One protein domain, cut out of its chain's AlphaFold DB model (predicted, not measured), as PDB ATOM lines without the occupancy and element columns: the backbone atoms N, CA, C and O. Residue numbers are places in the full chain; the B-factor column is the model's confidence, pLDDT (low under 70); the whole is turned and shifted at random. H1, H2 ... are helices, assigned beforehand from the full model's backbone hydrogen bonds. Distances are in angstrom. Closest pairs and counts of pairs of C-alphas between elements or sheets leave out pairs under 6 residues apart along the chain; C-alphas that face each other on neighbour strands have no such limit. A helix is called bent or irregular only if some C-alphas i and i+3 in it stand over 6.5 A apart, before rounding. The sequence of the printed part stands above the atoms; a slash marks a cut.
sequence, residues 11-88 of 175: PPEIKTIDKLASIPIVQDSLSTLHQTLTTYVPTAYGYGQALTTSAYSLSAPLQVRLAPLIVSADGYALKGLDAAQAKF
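AT A GLANCE: This is residues 11 to 88 of the 175 residues of an uncharacterized protein of Tulasnella calospora MUT 4182 (UniProt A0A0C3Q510). The helices make a flat, nearly closed ring with an empty middle: H2 forms one side, the long bent H3 arches round, and its arm H3b returns to short H1. There are 78 residues printed, with three named helices, H1, H2, H3; the class is all helix, loose, radius of gyration of the C-alphas 15.9 A, spans 41 by 36 by 12 A.

HOW THE PARTS SIT: H1, residues 15 to 21, and H2, residues 24 to 40, are close but not clearly touching; their closest C-alphas, Ala 21 and Gln 27, are 5.7 A apart. H3, residues 42 to 87, was assigned as one helix by hydrogen bonds but is bent, C-alphas 58 and 61 being 7.5 A apart; arms H3a, 42 to 58, and H3b, 61 to 87, stand at a steep tilt of 63 degrees. H3b is irregular: C-alphas 65 and 68 are 7.3 A apart. H3b touches H1 with residues 74 to 81 alone, closest C-alphas Thr 16 and Leu 78, 5.3 A. Every O i to N i+4 pair is within hydrogen-bond range in H1, H2 and H3a, 19 of 23 in H3b.

IN THESE COORDINATES: H1 begins at C-alpha 15 (-0.767, 14.908, -1.213). H3b, 39.1 A long, ends at C-alpha 87 (-19.471, 7.831, -4.602).

THE WHOLE: The printed part has no cut. Residues 80 to 88 are among those under pLDDT 70.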
ATOM      1  N   PRO A  11      10.034  21.002   1.269       56.34
ATOM      2  CA  PRO A  11       8.845  21.495   0.584       56.34
ATOM      3  C   PRO A  11       7.595  20.765   1.110       56.34
ATOM      4  O   PRO A  11       7.635  19.541   1.256       56.34
ATOM      5  N   PRO A  12       6.517  21.491   1.463       60.84
ATOM      6  CA  PRO A  12       5.293  20.874   1.954       60.84
ATOM      7  C   PRO A  12       4.736  19.942   0.874       60.84
ATOM      8  O   PRO A  12       4.400  20.381  -0.223       60.84
ATOM      9  N   GLU A  13       4.682  18.651   1.184       62.16
ATOM     10  CA  GLU A  13       4.166  17.605   0.303       62.16
ATOM     11  C   GLU A  13       2.633  17.720   0.259       62.16
ATOM     12  O   GLU A  13       1.948  17.374   1.224       62.16
ATOM     13  N   ILE A  14       2.099  18.289  -0.827       74.12
ATOM     14  CA  ILE A  14       0.655  18.466  -1.033       74.12
ATOM     15  C   ILE A  14       0.100  17.188  -1.667       74.12
ATOM     16  O   ILE A  14       0.057  17.038  -2.889       74.12
ATOM     17  N   LYS A  15      -0.369  16.269  -0.824       75.25
ATOM     18  CA  LYS A  15      -0.767  14.908  -1.213       75.25
ATOM     19  C   LYS A  15      -2.028  14.876  -2.061       75.25
ATOM     20  O   LYS A  15      -2.235  13.932  -2.825       75.25
ATOM     21  N   THR A  16      -2.891  15.886  -1.948       66.69
ATOM     22  CA  THR A  16      -4.092  15.965  -2.784       66.69
ATOM     23  C   THR A  16      -3.733  16.238  -4.237       66.69
ATOM     24  O   THR A  16      -4.311  15.615  -5.122       66.69
ATOM     25  N   ILE A  17      -2.755  17.110  -4.502       73.88
ATOM     26  CA  ILE A  17      -2.305  17.382  -5.874       73.88
ATOM     27  C   ILE A  17      -1.681  16.121  -6.467       73.88
ATOM     28  O   ILE A  17      -2.022  15.767  -7.590       73.88
ATOM     29  N   ASP A  18      -0.869  15.396  -5.696       75.56
ATOM     30  CA  ASP A  18      -0.272  14.131  -6.139       75.56
ATOM     31  C   ASP A  18      -1.339  13.075  -6.455       75.56
ATOM     32  O   ASP A  18      -1.281  12.410  -7.492       75.56
ATOM     33  N   LYS A  19      -2.378  12.961  -5.616       72.69
ATOM     34  CA  LYS A  19      -3.517  12.080  -5.907       72.69
ATOM     35  C   LYS A  19      -4.293  12.519  -7.148       72.69
ATOM     36  O   LYS A  19      -4.650  11.656  -7.943       72.69
ATOM     37  N   LEU A  20      -4.554  13.812  -7.352       71.38
ATOM     38  CA  LEU A  20      -5.234  14.280  -8.566       71.38
ATOM     39  C   LEU A  20      -4.379  14.080  -9.819       71.38
ATOM     40  O   LEU A  20      -4.906  13.670 -10.848       71.38
ATOM     41  N   ALA A  21      -3.075  14.328  -9.730       72.38
ATOM     42  CA  ALA A  21      -2.133  14.085 -10.814       72.38
ATOM     43  C   ALA A  21      -2.028  12.589 -11.151       72.38
ATOM     44  O   ALA A  21      -1.802  12.236 -12.304       72.38
ATOM     45  N   SER A  22      -2.250  11.702 -10.173       73.88
ATOM     46  CA  SER A  22      -2.311  10.253 -10.404       73.88
ATOM     47  C   SER A  22      -3.578   9.784 -11.138       73.88
ATOM     48  O   SER A  22      -3.632   8.634 -11.575       73.88
ATOM     49  N   ILE A  23      -4.590  10.649 -11.316       75.56
ATOM     50  CA  ILE A  23      -5.793  10.332 -12.096       75.56
ATOM     51  C   ILE A  23      -5.424  10.360 -13.590       75.56
ATOM     52  O   ILE A  23      -5.063  11.429 -14.093       75.56
ATOM     53  N   PRO A  24      -5.581   9.247 -14.336       73.94
ATOM     54  CA  PRO A  24      -5.135   9.149 -15.731       73.94
ATOM     55  C   PRO A  24      -5.683  10.265 -16.632       73.94
ATOM     56  O   PRO A  24      -4.938  10.896 -17.371       73.94
ATOM     57  N   ILE A  25      -6.971  10.588 -16.484       73.31
ATOM     58  CA  ILE A  25      -7.659  11.618 -17.280       73.31
ATOM     59  C   ILE A  25      -7.062  13.011 -17.046       73.31
ATOM     60  O   ILE A  25      -6.904  13.803 -17.978       73.31
ATOM     61  N   VAL A  26      -6.740  13.329 -15.790       78.19
ATOM     62  CA  VAL A  26      -6.155  14.626 -15.433       78.19
ATOM     63  C   VAL A  26      -4.758  14.723 -16.027       78.19
ATOM     64  O   VAL A  26      -4.426  15.744 -16.633       78.19
ATOM     65  N   GLN A  27      -3.972  13.653 -15.936       81.81
ATOM     66  CA  GLN A  27      -2.627  13.668 -16.482       81.81
ATOM     67  C   GLN A  27      -2.605  13.775 -18.012       81.81
ATOM     68  O   GLN A  27      -1.843  14.566 -18.568       81.81
ATOM     69  N   ASP A  28      -3.483  13.060 -18.712       79.06
ATOM     70  CA  ASP A  28      -3.574  13.172 -20.169       79.06
ATOM     71  C   ASP A  28      -3.949  14.595 -20.597       79.06
ATOM     72  O   ASP A  28      -3.383  15.138 -21.551       79.06
ATOM     73  N   SER A  29      -4.853  15.245 -19.854       77.50
ATOM     74  CA  SER A  29      -5.244  16.629 -20.126       77.50
ATOM     75  C   SER A  29      -4.091  17.618 -19.913       77.50
ATOM     76  O   SER A  29      -3.858  18.480 -20.762       77.50
ATOM     77  N   LEU A  30      -3.316  17.460 -18.834       82.31
ATOM     78  CA  LEU A  30      -2.157  18.303 -18.542       82.31
ATOM     79  C   LEU A  30      -1.036  18.096 -19.562       82.31
ATOM     80  O   LEU A  30      -0.472  19.072 -20.054       82.31
ATOM     81  N   SER A  31      -0.754  16.846 -19.926       83.19
ATOM     82  CA  SER A  31       0.236  16.497 -20.947       83.19
ATOM     83  C   SER A  31      -0.140  17.075 -22.315       83.19
ATOM     84  O   SER A  31       0.681  17.716 -22.974       83.19
ATOM     85  N   THR A  32      -1.410  16.949 -22.708       85.62
ATOM     86  CA  THR A  32      -1.917  17.487 -23.979       85.62
ATOM     87  C   THR A  32      -1.844  19.014 -24.013       85.62
ATOM     88  O   THR A  32      -1.404  19.592 -25.010       85.62
ATOM     89  N   LEU A  33      -2.227  19.690 -22.924       84.19
ATOM     90  CA  LEU A  33      -2.100  21.146 -22.805       84.19
ATOM     91  C   LEU A  33      -0.636  21.587 -22.853       84.19
ATOM     92  O   LEU A  33      -0.296  22.533 -23.556       84.19
ATOM     93  N   HIS A  34       0.250  20.882 -22.155       85.25
ATOM     94  CA  HIS A  34       1.676  21.179 -22.177       85.25
ATOM     95  C   HIS A  34       2.262  21.049 -23.589       85.25
ATOM     96  O   HIS A  34       2.951  21.956 -24.056       85.25
ATOM     97  N   GLN A  35       1.944  19.968 -24.303       86.56
ATOM     98  CA  GLN A  35       2.405  19.746 -25.675       86.56
ATOM     99  C   GLN A  35       1.852  20.790 -26.646       86.56
ATOM    100  O   GLN A  35       2.602  21.334 -27.457       86.56
ATOM    101  N   THR A  36       0.562  21.118 -26.549       87.25
ATOM    102  CA  THR A  36      -0.053  22.137 -27.410       87.25
ATOM    103  C   THR A  36       0.533  23.521 -27.145       87.25
ATOM    104  O   THR A  36       0.951  24.186 -28.090       87.25
ATOM    105  N   LEU A  37       0.665  23.947 -25.888       83.75
ATOM    106  CA  LEU A  37       1.250  25.254 -25.571       83.75
ATOM    107  C   LEU A  37       2.729  25.336 -25.964       83.75
ATOM    108  O   LEU A  37       3.156  26.360 -26.494       83.75
ATOM    109  N   THR A  38       3.493  24.260 -25.778       86.75
ATOM    110  CA  THR A  38       4.903  24.212 -26.193       86.75
ATOM    111  C   THR A  38       5.043  24.255 -27.716       86.75
ATOM    112  O   THR A  38       5.966  24.879 -28.228       86.75
ATOM    113  N   THR A  39       4.117  23.643 -28.458       87.50
ATOM    114  CA  THR A  39       4.172  23.603 -29.928       87.50
ATOM    115  C   THR A  39       3.706  24.914 -30.562       87.50
ATOM    116  O   THR A  39       4.332  25.406 -31.496       87.50
ATOM    117  N   TYR A  40       2.611  25.495 -30.064       85.88
ATOM    118  CA  TYR A  40       1.977  26.657 -30.691       85.88
ATOM    119  C   TYR A  40       2.445  27.997 -30.116       85.88
ATOM    120  O   TYR A  40       2.428  28.996 -30.834       85.88
ATOM    121  N   VAL A  41       2.865  28.050 -28.845       91.38
ATOM    122  CA  VAL A  41       3.282  29.300 -28.183       91.38
ATOM    123  C   VAL A  41       4.528  29.096 -27.290       91.38
ATOM    124  O   VAL A  41       4.513  29.450 -26.106       91.38
ATOM    125  N   PRO A  42       5.645  28.562 -27.831       84.38
ATOM    126  CA  PRO A  42       6.815  28.151 -27.044       84.38
ATOM    127  C   PRO A  42       7.455  29.291 -26.245       84.38
ATOM    128  O   PRO A  42       7.901  29.094 -25.116       84.38
ATOM    129  N   THR A  43       7.496  30.498 -26.811       82.94
ATOM    130  CA  THR A  43       8.152  31.657 -26.193       82.94
ATOM    131  C   THR A  43       7.382  32.155 -24.977       82.94
ATOM    132  O   THR A  43       7.955  32.264 -23.895       82.94
ATOM    133  N   ALA A  44       6.076  32.403 -25.111       82.12
ATOM    134  CA  ALA A  44       5.237  32.829 -23.991       82.12
ATOM    135  C   ALA A  44       5.170  31.752 -22.899       82.12
ATOM    136  O   ALA A  44       5.202  32.076 -21.712       82.12
ATOM    137  N   TYR A  45       5.142  30.476 -23.298       84.31
ATOM    138  CA  TYR A  45       5.170  29.358 -22.364       84.31
ATOM    139  C   TYR A  45       6.484  29.302 -21.564       84.31
ATOM    140  O   TYR A  45       6.451  29.233 -20.336       84.31
ATOM    141  N   GLY A  46       7.638  29.436 -22.230       84.25
ATOM    142  CA  GLY A  46       8.950  29.474 -21.578       84.25
ATOM    143  C   GLY A  46       9.132  30.679 -20.646       84.25
ATOM    144  O   GLY A  46       9.603  30.522 -19.520       84.25
ATOM    145  N   TYR A  47       8.688  31.873 -21.060       86.62
ATOM    146  CA  TYR A  47       8.693  33.056 -20.190       86.62
ATOM    147  C   TYR A  47       7.781  32.880 -18.974       86.62
ATOM    148  O   TYR A  47       8.178  33.212 -17.859       86.62
ATOM    149  N   GLY A  48       6.583  32.322 -19.166       83.88
ATOM    150  CA  GLY A  48       5.668  32.007 -18.071       83.88
ATOM    151  C   GLY A  48       6.281  31.030 -17.065       83.88
ATOM    152  O   GLY A  48       6.194  31.257 -15.857       83.88
ATOM    153  N   GLN A  49       6.976  29.990 -17.537       86.31
ATOM    154  CA  GLN A  49       7.698  29.056 -16.669       86.31
ATOM    155  C   GLN A  49       8.839  29.735 -15.897       86.31
ATOM    156  O   GLN A  49       8.983  29.523 -14.690       86.31
ATOM    157  N   ALA A  50       9.626  30.588 -16.552       85.12
ATOM    158  CA  ALA A  50      10.719  31.317 -15.907       85.12
ATOM    159  C   ALA A  50      10.209  32.324 -14.852       85.12
ATOM    160  O   ALA A  50      10.755  32.434 -13.750       85.12
ATOM    161  N   LEU A  51       9.110  33.024 -15.140       88.88
ATOM    162  CA  LEU A  51       8.464  33.915 -14.173       88.88
ATOM    163  C   LEU A  51       7.901  33.139 -12.986       88.88
ATOM    164  O   LEU A  51       8.088  33.539 -11.842       88.88
ATOM    165  N   THR A  52       7.267  31.997 -13.236       87.19
ATOM    166  CA  THR A  52       6.700  31.174 -12.163       87.19
ATOM    167  C   THR A  52       7.792  30.617 -11.250       87.19
ATOM    168  O   THR A  52       7.652  30.670 -10.032       87.19
ATOM    169  N   THR A  53       8.911  30.139 -11.805       86.88
ATOM    170  CA  THR A  53      10.033  29.604 -11.008       86.88
ATOM    171  C   THR A  53      10.740  30.684 -10.190       86.88
ATOM    172  O   THR A  53      11.075  30.450  -9.028       86.88
ATOM    173  N   SER A  54      10.908  31.889 -10.744       86.75
ATOM    174  CA  SER A  54      11.464  33.032 -10.004       86.75
ATOM    175  C   SER A  54      10.511  33.568  -8.930       86.75
ATOM    176  O   SER A  54      10.935  33.851  -7.813       86.75
ATOM    177  N   ALA A  55       9.208  33.646  -9.204       85.50
ATOM    178  CA  ALA A  55       8.214  33.993  -8.192       85.50
ATOM    179  C   ALA A  55       8.164  32.941  -7.071       85.50
ATOM    180  O   ALA A  55       8.060  33.287  -5.892       85.50
ATOM    181  N   TYR A  56       8.295  31.658  -7.421       85.00
ATOM    182  CA  TYR A  56       8.315  30.567  -6.455       85.00
ATOM    183  C   TYR A  56       9.509  30.677  -5.499       85.00
ATOM    184  O   TYR A  56       9.311  30.622  -4.285       85.00
ATOM    185  N   SER A  57      10.719  30.915  -6.016       82.94
ATOM    186  CA  SER A  57      11.916  31.072  -5.179       82.94
ATOM    187  C   SER A  57      11.838  32.297  -4.263       82.94
ATOM    188  O   SER A  57      12.229  32.215  -3.100       82.94
ATOM    189  N   LEU A  58      11.249  33.401  -4.731       85.19
ATOM    190  CA  LEU A  58      11.002  34.593  -3.910       85.19
ATOM    191  C   LEU A  58       9.935  34.365  -2.829       85.19
ATOM    192  O   LEU A  58      10.004  34.960  -1.756       85.19
ATOM    193  N   SER A  59       8.962  33.489  -3.085       82.25
ATOM    194  CA  SER A  59       7.904  33.139  -2.128       82.25
ATOM    195  C   SER A  59       8.317  32.091  -1.085       82.25
ATOM    196  O   SER A  59       7.563  31.846  -0.143       82.25
ATOM    197  N   ALA A  60       9.514  31.502  -1.202       80.50
ATOM    198  CA  ALA A  60      10.034  30.487  -0.283       80.50
ATOM    199  C   ALA A  60       9.850  30.812   1.219       80.50
ATOM    200  O   ALA A  60       9.359  29.947   1.945       80.50
ATOM    201  N   PRO A  61      10.142  32.028   1.732       78.62
ATOM    202  CA  PRO A  61       9.950  32.326   3.156       78.62
ATOM    203  C   PRO A  61       8.475  32.328   3.592       78.62
ATOM    204  O   PRO A  61       8.175  32.005   4.744       78.62
ATOM    205  N   LEU A  62       7.544  32.651   2.690       76.94
ATOM    206  CA  LEU A  62       6.107  32.590   2.968       76.94
ATOM    207  C   LEU A  62       5.611  31.143   3.016       76.94
ATOM    208  O   LEU A  62       4.765  30.818   3.847       76.94
ATOM    209  N   GLN A  63       6.181  30.262   2.192       73.62
ATOM    210  CA  GLN A  63       5.844  28.837   2.196       73.62
ATOM    211  C   GLN A  63       6.149  28.188   3.547       73.62
ATOM    212  O   GLN A  63       5.337  27.415   4.034       73.62
ATOM    213  N   VAL A  64       7.248  28.560   4.212       75.62
ATOM    214  CA  VAL A  64       7.591  28.042   5.553       75.62
ATOM    215  C   VAL A  64       6.539  28.414   6.594       75.62
ATOM    216  O   VAL A  64       6.172  27.607   7.445       75.62
ATOM    217  N   ARG A  65       6.039  29.650   6.528       79.75
ATOM    218  CA  ARG A  65       5.046  30.168   7.477       79.75
ATOM    219  C   ARG A  65       3.653  29.602   7.219       79.75
ATOM    220  O   ARG A  65       2.893  29.409   8.162       79.75
ATOM    221  N   LEU A  66       3.332  29.322   5.959       75.06
ATOM    222  CA  LEU A  66       2.032  28.801   5.541       75.06
ATOM    223  C   LEU A  66       1.986  27.269   5.478       75.06
ATOM    224  O   LEU A  66       0.893  26.711   5.472       75.06
ATOM    225  N   ALA A  67       3.133  26.585   5.496       73.56
ATOM    226  CA  ALA A  67       3.240  25.128   5.455       73.56
ATOM    227  C   ALA A  67       2.262  24.396   6.398       73.56
ATOM    228  O   ALA A  67       1.536  23.532   5.910       73.56
ATOM    229  N   PRO A  68       2.139  24.730   7.701       72.19
ATOM    230  CA  PRO A  68       1.211  24.014   8.586       72.19
ATOM    231  C   PRO A  68      -0.274  24.236   8.235       72.19
ATOM    232  O   PRO A  68      -1.100  23.335   8.402       72.19
ATOM    233  N   LEU A  69      -0.632  25.409   7.707       74.69
ATOM    234  CA  LEU A  69      -1.992  25.700   7.234       74.69
ATOM    235  C   LEU A  69      -2.296  24.971   5.921       74.69
ATOM    236  O   LEU A  69      -3.386  24.437   5.748       74.69
ATOM    237  N   ILE A  70      -1.318  24.898   5.020       74.38
ATOM    238  CA  ILE A  70      -1.449  24.184   3.748       74.38
ATOM    239  C   ILE A  70      -1.596  22.682   4.001       74.38
ATOM    240  O   ILE A  70      -2.495  22.067   3.443       74.38
ATOM    241  N   VAL A  71      -0.789  22.099   4.893       75.50
ATOM    242  CA  VAL A  71      -0.861  20.668   5.238       75.50
ATOM    243  C   VAL A  71      -2.191  20.312   5.910       75.50
ATOM    244  O   VAL A  71      -2.776  19.269   5.619       75.50
ATOM    245  N   SER A  72      -2.707  21.172   6.793       74.06
ATOM    246  CA  SER A  72      -4.019  20.932   7.411       74.06
ATOM    247  C   SER A  72      -5.160  21.039   6.398       74.06
ATOM    248  O   SER A  72      -6.025  20.162   6.378       74.06
ATOM    249  N   ALA A  73      -5.142  22.044   5.517       73.81
ATOM    250  CA  ALA A  73      -6.106  22.177   4.424       73.81
ATOM    251  C   ALA A  73      -6.039  20.997   3.439       73.81
ATOM    252  O   ALA A  73      -7.075  20.455   3.050       73.81
ATOM    253  N   ASP A  74      -4.832  20.545   3.098       70.31
ATOM    254  CA  ASP A  74      -4.594  19.376   2.250       70.31
ATOM    255  C   ASP A  74      -5.186  18.100   2.871       70.31
ATOM    256  O   ASP A  74      -5.844  17.319   2.190       70.31
ATOM    257  N   GLY A  75      -5.096  17.939   4.194       70.38
ATOM    258  CA  GLY A  75      -5.748  16.840   4.911       70.38
ATOM    259  C   GLY A  75      -7.282  16.823   4.794       70.38
ATOM    260  O   GLY A  75      -7.886  15.748   4.823       70.38
ATOM    261  N   TYR A  76      -7.937  17.981   4.641       68.31
ATOM    262  CA  TYR A  76      -9.382  18.058   4.375       68.31
ATOM    263  C   TYR A  76      -9.715  17.797   2.907       68.31
ATOM    264  O   TYR A  76     -10.703  17.121   2.614       68.31
ATOM    265  N   ALA A  77      -8.884  18.292   1.993       67.81
ATOM    266  CA  ALA A  77      -9.047  18.061   0.567       67.81
ATOM    267  C   ALA A  77      -8.886  16.569   0.222       67.81
ATOM    268  O   ALA A  77      -9.703  16.020  -0.518       67.81
ATOM    269  N   LEU A  78      -7.939  15.883   0.865       72.06
ATOM    270  CA  LEU A  78      -7.744  14.441   0.745       72.06
ATOM    271  C   LEU A  78      -8.992  13.654   1.177       72.06
ATOM    272  O   LEU A  78      -9.445  12.767   0.459       72.06
ATOM    273  N   LYS A  79      -9.615  14.041   2.298       70.94
ATOM    274  CA  LYS A  79     -10.875  13.437   2.769       70.94
ATOM    275  C   LYS A  79     -12.048  13.703   1.823       70.94
ATOM    276  O   LYS A  79     -12.904  12.839   1.650       70.94
ATOM    277  N   GLY A  80     -12.100  14.890   1.220       66.25
ATOM    278  CA  GLY A  80     -13.101  15.230   0.208       66.25
ATOM    279  C   GLY A  80     -12.939  14.393  -1.062       66.25
ATOM    280  O   GLY A  80     -13.922  13.865  -1.586       66.25
ATOM    281  N   LEU A  81     -11.697  14.210  -1.512       66.19
ATOM    282  CA  LEU A  81     -11.370  13.365  -2.656       66.19
ATOM    283  C   LEU A  81     -11.719  11.894  -2.386       66.19
ATOM    284  O   LEU A  81     -12.337  11.251  -3.231       66.19
ATOM    285  N   ASP A  82     -11.424  11.389  -1.187       67.31
ATOM    286  CA  ASP A  82     -11.770  10.022  -0.785       67.31
ATOM    287  C   ASP A  82     -13.304   9.817  -0.715       67.31
ATOM    288  O   ASP A  82     -13.821   8.768  -1.110       67.31
ATOM    289  N   ALA A  83     -14.069  10.836  -0.298       64.31
ATOM    290  CA  ALA A  83     -15.536  10.801  -0.321       64.31
ATOM    291  C   ALA A  83     -16.111  10.817  -1.752       64.31
ATOM    292  O   ALA A  83     -17.107  10.143  -2.031       64.31
ATOM    293  N   ALA A  84     -15.477  11.553  -2.669       60.62
ATOM    294  CA  ALA A  84     -15.839  11.550  -4.084       60.62
ATOM    295  C   ALA A  84     -15.526  10.195  -4.739       60.62
ATOM    296  O   ALA A  84     -16.372   9.650  -5.453       60.62
ATOM    297  N   GLN A  85     -14.369   9.604  -4.423       60.34
ATOM    298  CA  GLN A  85     -13.996   8.262  -4.869       60.34
ATOM    299  C   GLN A  85     -14.990   7.200  -4.369       60.34
ATOM    300  O   GLN A  85     -15.367   6.308  -5.128       60.34
ATOM    301  N   ALA A  86     -15.483   7.322  -3.132       62.81
ATOM    302  CA  ALA A  86     -16.488   6.412  -2.578       62.81
ATOM    303  C   ALA A  86     -17.848   6.484  -3.301       62.81
ATOM    304  O   ALA A  86     -18.589   5.501  -3.326       62.81
ATOM    305  N   LYS A  87     -18.201   7.639  -3.879       61.50
ATOM    306  CA  LYS A  87     -19.471   7.831  -4.602       61.50
ATOM    307  C   LYS A  87     -19.368   7.524  -6.092       61.50
ATOM    308  O   LYS A  87     -20.348   7.065  -6.674       61.50
ATOM    309  N   PHE A  88     -18.202   7.735  -6.695       53.62
ATOM    310  CA  PHE A  88     -17.976   7.539  -8.123       53.62
ATOM    311  C   PHE A  88     -16.594   6.913  -8.361       53.62
ATOM    312  O   PHE A  88     -15.656   7.631  -8.681       53.62
TER     313      PHE A  88